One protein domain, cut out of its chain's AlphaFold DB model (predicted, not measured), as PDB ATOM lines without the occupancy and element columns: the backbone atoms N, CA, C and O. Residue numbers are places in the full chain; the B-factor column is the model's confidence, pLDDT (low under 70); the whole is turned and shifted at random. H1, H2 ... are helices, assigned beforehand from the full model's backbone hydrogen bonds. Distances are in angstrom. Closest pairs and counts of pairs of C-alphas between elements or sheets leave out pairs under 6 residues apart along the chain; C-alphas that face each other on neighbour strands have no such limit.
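What this domain is: This is residues 4 to 50 of the 109 residues of the protein "Glutamate--cysteine ligase" of Minutocellus polymorphus (UniProt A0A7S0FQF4). Look first for one long helix, H2, as a bar along the longest axis; the links at its two ends fold back to the same side, where H1 crosses steeply over part of it and the very short H3 sits near H1 without reaching H2. The link of residues 14 to 24 makes a wide loop at one end of the bar. The printed part has 47 residues with three named helices, in the order H1, H2, H3, and no named strand; the class is all helix. It is only just compact, close to loose, with a radius of gyration of the C-alphas of 11.0 A, and elongated, spanning 31 by 18 by 16 A.

How they stand to each other: Start at H2, residues 25 to 39, and look from it to H1, residues 4 to 13. The two touch, H2 with residues 27 to 31 alone; their closest C-alphas, those of Val 11 and Ile 27, are 6.6 A apart. Their lines stand at a steep tilt of 50 degrees, and they run opposite ways. Now look at H3, residues 46 to 49: it is close to H1 but not clearly touching, with the closest C-alphas, those of Trp 6 and Leu 48, 6.5 A apart. H2 and H3 are apart. In H1 and H2 every O i to N i+4 pair is within hydrogen-bond range; H3 is too short for such a pair.

Where its parts are: Find C-alpha 25 at (256.909, 262.568, 209.623); from there H2 runs 20.7 A to C-alpha 39 at (260.332, 263.469, 230.037). H1 begins at C-alpha 4, (265.583, 274.651, 220.903), and covers 14.4 A to C-alpha 13. H3 spans 5.2 A and ends at C-alpha 49, (269.849, 268.146, 231.091).

The domain as a whole: The C-alphas of Asp 20 and Gly 41 are the two farthest apart, at 32.2 A. The link from H1 to H2 is long, with 11 residues, and the link from H2 to H3 is short, with 6. The printed part has no cut, its mean pLDDT is 95.0, and no printed residue is under 70.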
ATOM      1  N   ALA A   4     265.670 274.316 222.321       95.38
ATOM      2  CA  ALA A   4     265.583 274.651 220.903       95.38
ATOM      3  C   ALA A   4     266.876 274.323 220.130       95.38
ATOM      4  O   ALA A   4     266.822 273.907 218.975       95.38
ATOM      5  N   THR A   5     268.054 274.531 220.727       96.19
ATOM      6  CA  THR A   5     269.337 274.130 220.123       96.19
ATOM      7  C   THR A   5     269.433 272.613 220.004       96.19
ATOM      8  O   THR A   5     269.790 272.125 218.937       96.19
ATOM      9  N   TRP A   6     269.053 271.885 221.053       96.69
ATOM     10  CA  TRP A   6     269.069 270.426 221.062       96.69
ATOM     11  C   TRP A   6     268.145 269.843 219.986       96.69
ATOM     12  O   TRP A   6     268.589 269.021 219.196       96.69
ATOM     13  N   ILE A   7     266.915 270.355 219.856       96.12
ATOM     14  CA  ILE A   7     265.971 269.927 218.809       96.12
ATOM     15  C   ILE A   7     266.579 270.106 217.409       96.12
ATOM     16  O   ILE A   7     266.501 269.206 216.576       96.12
ATOM     17  N   ARG A   8     267.222 271.249 217.135       95.75
ATOM     18  CA  ARG A   8     267.871 271.485 215.833       95.75
ATOM     19  C   ARG A   8     269.024 270.514 215.581       95.75
ATOM     20  O   ARG A   8     269.177 270.058 214.453       95.75
ATOM     21  N   ASN A   9     269.825 270.215 216.603       95.62
ATOM     22  CA  ASN A   9     270.924 269.253 216.503       95.62
ATOM     23  C   ASN A   9     270.390 267.836 216.255       95.62
ATOM     24  O   ASN A   9     270.873 267.166 215.347       95.62
ATOM     25  N   PHE A  10     269.348 267.434 216.986       96.38
ATOM     26  CA  PHE A  10     268.677 266.147 216.827       96.38
ATOM     27  C   PHE A  10     268.193 265.953 215.386       96.38
ATOM     28  O   PHE A  10     268.603 265.005 214.720       96.38
ATOM     29  N   VAL A  11     267.420 266.914 214.864       96.44
ATOM     30  CA  VAL A  11     266.917 266.890 213.480       96.44
ATOM     31  C   VAL A  11     268.065 266.828 212.471       96.44
ATOM     32  O   VAL A  11     268.030 266.013 211.556       96.44
ATOM     33  N   ARG A  12     269.115 267.641 212.649       95.81
ATOM     34  CA  ARG A  12     270.278 267.659 211.743       95.81
ATOM     35  C   ARG A  12     271.083 266.362 211.743       95.81
ATOM     36  O   ARG A  12     271.726 266.071 210.742       95.81
ATOM     37  N   SER A  13     271.076 265.625 212.850       95.19
ATOM     38  CA  SER A  13     271.767 264.337 212.985       95.19
ATOM     39  C   SER A  13     270.954 263.144 212.474       95.19
ATOM     40  O   SER A  13     271.482 262.037 212.386       95.19
ATOM     41  N   HIS A  14     269.677 263.352 212.145       95.88
ATOM     42  CA  HIS A  14     268.788 262.280 211.729       95.88
ATOM     43  C   HIS A  14     269.176 261.736 210.347       95.88
ATOM     44  O   HIS A  14     269.380 262.501 209.407       95.88
ATOM     45  N   LYS A  15     269.216 260.406 210.203       95.25
ATOM     46  CA  LYS A  15     269.599 259.700 208.960       95.25
ATOM     47  C   LYS A  15     268.806 260.142 207.722       95.25
ATOM     48  O   LYS A  15     269.357 260.210 206.629       95.25
ATOM     49  N   ASP A  16     267.528 260.452 207.914       94.12
ATOM     50  CA  ASP A  16     266.602 260.809 206.836       94.12
ATOM     51  C   ASP A  16     266.585 262.320 206.546       94.12
ATOM     52  O   ASP A  16     265.925 262.765 205.606       94.12
ATOM     53  N   TYR A  17     267.326 263.122 207.320       96.44
ATOM     54  CA  TYR A  17     267.426 264.558 207.096       96.44
ATOM     55  C   TYR A  17     268.400 264.872 205.960       96.44
ATOM     56  O   TYR A  17     269.580 264.526 206.001       96.44
ATOM     57  N   LYS A  18     267.913 265.583 204.943       94.25
ATOM     58  CA  LYS A  18     268.664 265.859 203.707       94.25
ATOM     59  C   LYS A  18     269.341 267.229 203.687       94.25
ATOM     60  O   LYS A  18     269.888 267.624 202.662       94.25
ATOM     61  N   GLY A  19     269.283 267.985 204.786       93.00
ATOM     62  CA  GLY A  19     269.772 269.370 204.815       93.00
ATOM     63  C   GLY A  19     268.904 270.350 204.016       93.00
ATOM     64  O   GLY A  19     269.292 271.497 203.819       93.00
ATOM     65  N   ASP A  20     267.720 269.923 203.585       95.00
ATOM     66  CA  ASP A  20     266.746 270.694 202.807       95.00
ATOM     67  C   ASP A  20     265.798 271.528 203.686       95.00
ATOM     68  O   ASP A  20     264.871 272.159 203.188       95.00
ATOM     69  N   SER A  21     266.048 271.571 204.999       92.81
ATOM     70  CA  SER A  21     265.185 272.230 205.994       92.81
ATOM     71  C   SER A  21     263.761 271.664 206.080       92.81
ATOM     72  O   SER A  21     262.899 272.298 206.685       92.81
ATOM     73  N   VAL A  22     263.525 270.461 205.548       94.31
ATOM     74  CA  VAL A  22     262.256 269.743 205.686       94.31
ATOM     75  C   VAL A  22     262.372 268.730 206.822       94.31
ATOM     76  O   VAL A  22     263.348 267.990 206.926       94.31
ATOM     77  N   VAL A  23     261.369 268.708 207.698       95.31
ATOM     78  CA  VAL A  23     261.225 267.695 208.749       95.31
ATOM     79  C   VAL A  23     260.116 266.755 208.299       95.31
ATOM     80  O   VAL A  23     258.969 267.181 208.205       95.31
ATOM     81  N   THR A  24     260.471 265.516 207.959       96.69
ATOM     82  CA  THR A  24     259.498 264.488 207.568       96.69
ATOM     83  C   THR A  24     258.784 263.921 208.792       96.69
ATOM     84  O   THR A  24     259.223 264.127 209.930       96.69
ATOM     85  N   ASP A  25     257.698 263.188 208.558       97.31
ATOM     86  CA  ASP A  25     256.909 262.568 209.623       97.31
ATOM     87  C   ASP A  25     257.746 261.588 210.457       97.31
ATOM     88  O   ASP A  25     257.580 261.526 211.672       97.31
ATOM     89  N   GLU A  26     258.704 260.886 209.843       96.81
ATOM     90  CA  GLU A  26     259.631 259.987 210.537       96.81
ATOM     91  C   GLU A  26     260.551 260.753 211.493       96.81
ATOM     92  O   GLU A  26     260.669 260.391 212.661       96.81
ATOM     93  N   ILE A  27     261.143 261.863 211.035       97.00
ATOM     94  CA  ILE A  27     262.005 262.707 211.877       97.00
ATOM     95  C   ILE A  27     261.196 263.293 213.040       97.00
ATOM     96  O   ILE A  27     261.672 263.356 214.176       97.00
ATOM     97  N   ALA A  28     259.969 263.743 212.762       97.06
ATOM     98  CA  ALA A  28     259.074 264.287 213.773       97.06
ATOM     99  C   ALA A  28     258.659 263.220 214.796       97.06
ATOM    100  O   ALA A  28     258.635 263.501 215.997       97.06
ATOM    101  N   TYR A  29     258.371 262.000 214.339       97.94
ATOM    102  CA  TYR A  29     258.045 260.868 215.196       97.94
ATOM    103  C   TYR A  29     259.206 260.531 216.134       97.94
ATOM    104  O   TYR A  29     259.020 260.531 217.352       97.94
ATOM    105  N   ASP A  30     260.411 260.349 215.592       97.31
ATOM    106  CA  ASP A  30     261.601 260.010 216.377       97.31
ATOM    107  C   ASP A  30     261.943 261.115 217.388       97.31
ATOM    108  O   ASP A  30     262.291 260.833 218.539       97.31
ATOM    109  N   LEU A  31     261.753 262.385 217.011       97.06
ATOM    110  CA  LEU A  31     261.899 263.514 217.930       97.06
ATOM    111  C   LEU A  31     260.895 263.441 219.090       97.06
ATOM    112  O   LEU A  31     261.269 263.657 220.243       97.06
ATOM    113  N   MET A  32     259.622 263.151 218.813       97.75
ATOM    114  CA  MET A  32     258.591 263.051 219.851       97.75
ATOM    115  C   MET A  32     258.800 261.855 220.774       97.75
ATOM    116  O   MET A  32     258.603 261.993 221.983       97.75
ATOM    117  N   VAL A  33     259.259 260.722 220.244       97.25
ATOM    118  CA  VAL A  33     259.649 259.562 221.054       97.25
ATOM    119  C   VAL A  33     260.804 259.931 221.983       97.25
ATOM    120  O   VAL A  33     260.687 259.739 223.192       97.25
ATOM    121  N   ALA A  34     261.864 260.557 221.466       96.50
ATOM    122  CA  ALA A  34     262.994 260.983 222.289       96.50
ATOM    123  C   ALA A  34     262.572 261.976 223.389       96.50
ATOM    124  O   ALA A  34     262.983 261.839 224.542       96.50
ATOM    125  N   CYS A  35     261.714 262.951 223.065       96.00
ATOM    126  CA  CYS A  35     261.158 263.888 224.046       96.00
ATOM    127  C   CYS A  35     260.351 263.175 225.137       96.00
ATOM    128  O   CYS A  35     260.493 263.508 226.316       96.00
ATOM    129  N   LYS A  36     259.523 262.193 224.760       95.56
ATOM    130  CA  LYS A  36     258.748 261.384 225.703       95.56
ATOM    131  C   LYS A  36     259.671 260.609 226.642       95.56
ATOM    132  O   LYS A  36     259.510 260.710 227.852       95.56
ATOM    133  N   GLU A  37     260.660 259.900 226.110       95.25
ATOM    134  CA  GLU A  37     261.588 259.099 226.915       95.25
ATOM    135  C   GLU A  37     262.417 259.950 227.883       95.25
ATOM    136  O   GLU A  37     262.668 259.527 229.014       95.25
ATOM    137  N   ILE A  38     262.828 261.152 227.458       94.75
ATOM    138  CA  ILE A  38     263.504 262.115 228.332       94.75
ATOM    139  C   ILE A  38     262.555 262.580 229.440       94.75
ATOM    140  O   ILE A  38     262.930 262.571 230.612       94.75
ATOM    141  N   GLY A  39     261.329 262.974 229.085       91.88
ATOM    142  CA  GLY A  39     260.332 263.469 230.037       91.88
ATOM    143  C   GLY A  39     259.887 262.417 231.055       91.88
ATOM    144  O   GLY A  39     259.687 262.736 232.223       91.88
ATOM    145  N   GLU A  40     259.793 261.157 230.632       93.31
ATOM    146  CA  GLU A  40     259.492 260.017 231.501       93.31
ATOM    147  C   GLU A  40     260.692 259.590 232.351       93.31
ATOM    148  O   GLU A  40     260.520 258.769 233.244       93.31
ATOM    149  N   GLY A  41     261.896 260.123 232.111       91.75
ATOM    150  CA  GLY A  41     263.120 259.732 232.816       91.75
ATOM    151  C   GLY A  41     263.686 258.373 232.388       91.75
ATOM    152  O   GLY A  41     264.609 257.867 233.026       91.75
ATOM    153  N   THR A  42     263.163 257.786 231.308       92.62
ATOM    154  CA  THR A  42     263.639 256.524 230.715       92.62
ATOM    155  C   THR A  42     264.980 256.715 230.006       92.62
ATOM    156  O   THR A  42     265.862 255.861 230.087       92.62
ATOM    157  N   ARG A  43     265.157 257.863 229.341       93.12
ATOM    158  CA  ARG A  43     266.377 258.240 228.621       93.12
ATOM    159  C   ARG A  43     266.988 259.483 229.255       93.12
ATOM    160  O   ARG A  43     266.360 260.534 229.310       93.12
ATOM    161  N   HIS A  44     268.239 259.391 229.698       93.50
ATOM    162  CA  HIS A  44     268.967 260.561 230.184       93.50
ATOM    163  C   HIS A  44     269.785 261.189 229.054       93.50
ATOM    164  O   HIS A  44     270.649 260.537 228.471       93.50
ATOM    165  N   GLU A  45     269.513 262.460 228.769       93.50
ATOM    166  CA  GLU A  45     270.221 263.243 227.761       93.50
ATOM    167  C   GLU A  45     271.124 264.283 228.433       93.50
ATOM    168  O   GLU A  45     270.658 265.345 228.853       93.50
ATOM    169  N   ALA A  46     272.419 263.978 228.533       92.50
ATOM    170  CA  ALA A  46     273.390 264.823 229.229       92.50
ATOM    171  C   ALA A  46     273.617 266.169 228.517       92.50
ATOM    172  O   ALA A  46     273.838 267.183 229.177       92.50
ATOM    173  N   GLU A  47     273.511 266.219 227.182       91.44
ATOM    174  CA  GLU A  47     273.651 267.476 226.430       91.44
ATOM    175  C   GLU A  47     272.534 268.474 226.783       91.44
ATOM    176  O   GLU A  47     272.770 269.685 226.866       91.44
ATOM    177  N   LEU A  48     271.318 267.966 227.009       92.50
ATOM    178  CA  LEU A  48     270.133 268.767 227.300       92.50
ATOM    179  C   LEU A  48     269.981 269.074 228.796       92.50
ATOM    180  O   LEU A  48     269.682 270.213 229.151       92.50
ATOM    181  N   LEU A  49     270.159 268.069 229.658       92.69
ATOM    182  CA  LEU A  49     269.849 268.146 231.091       92.69
ATOM    183  C   LEU A  49     271.080 268.357 231.985       92.69
ATOM    184  O   LEU A  49     270.925 268.696 233.160       92.69
ATOM    185  N   GLY A  50     272.294 268.172 231.461       91.00
ATOM    186  CA  GLY A  50     273.512 268.170 232.270       91.00
ATOM    187  C   GLY A  50     273.453 267.087 233.346       91.00
ATOM    188  O   GLY A  50     273.090 265.946 233.068       91.00
TER     189      GLY A  50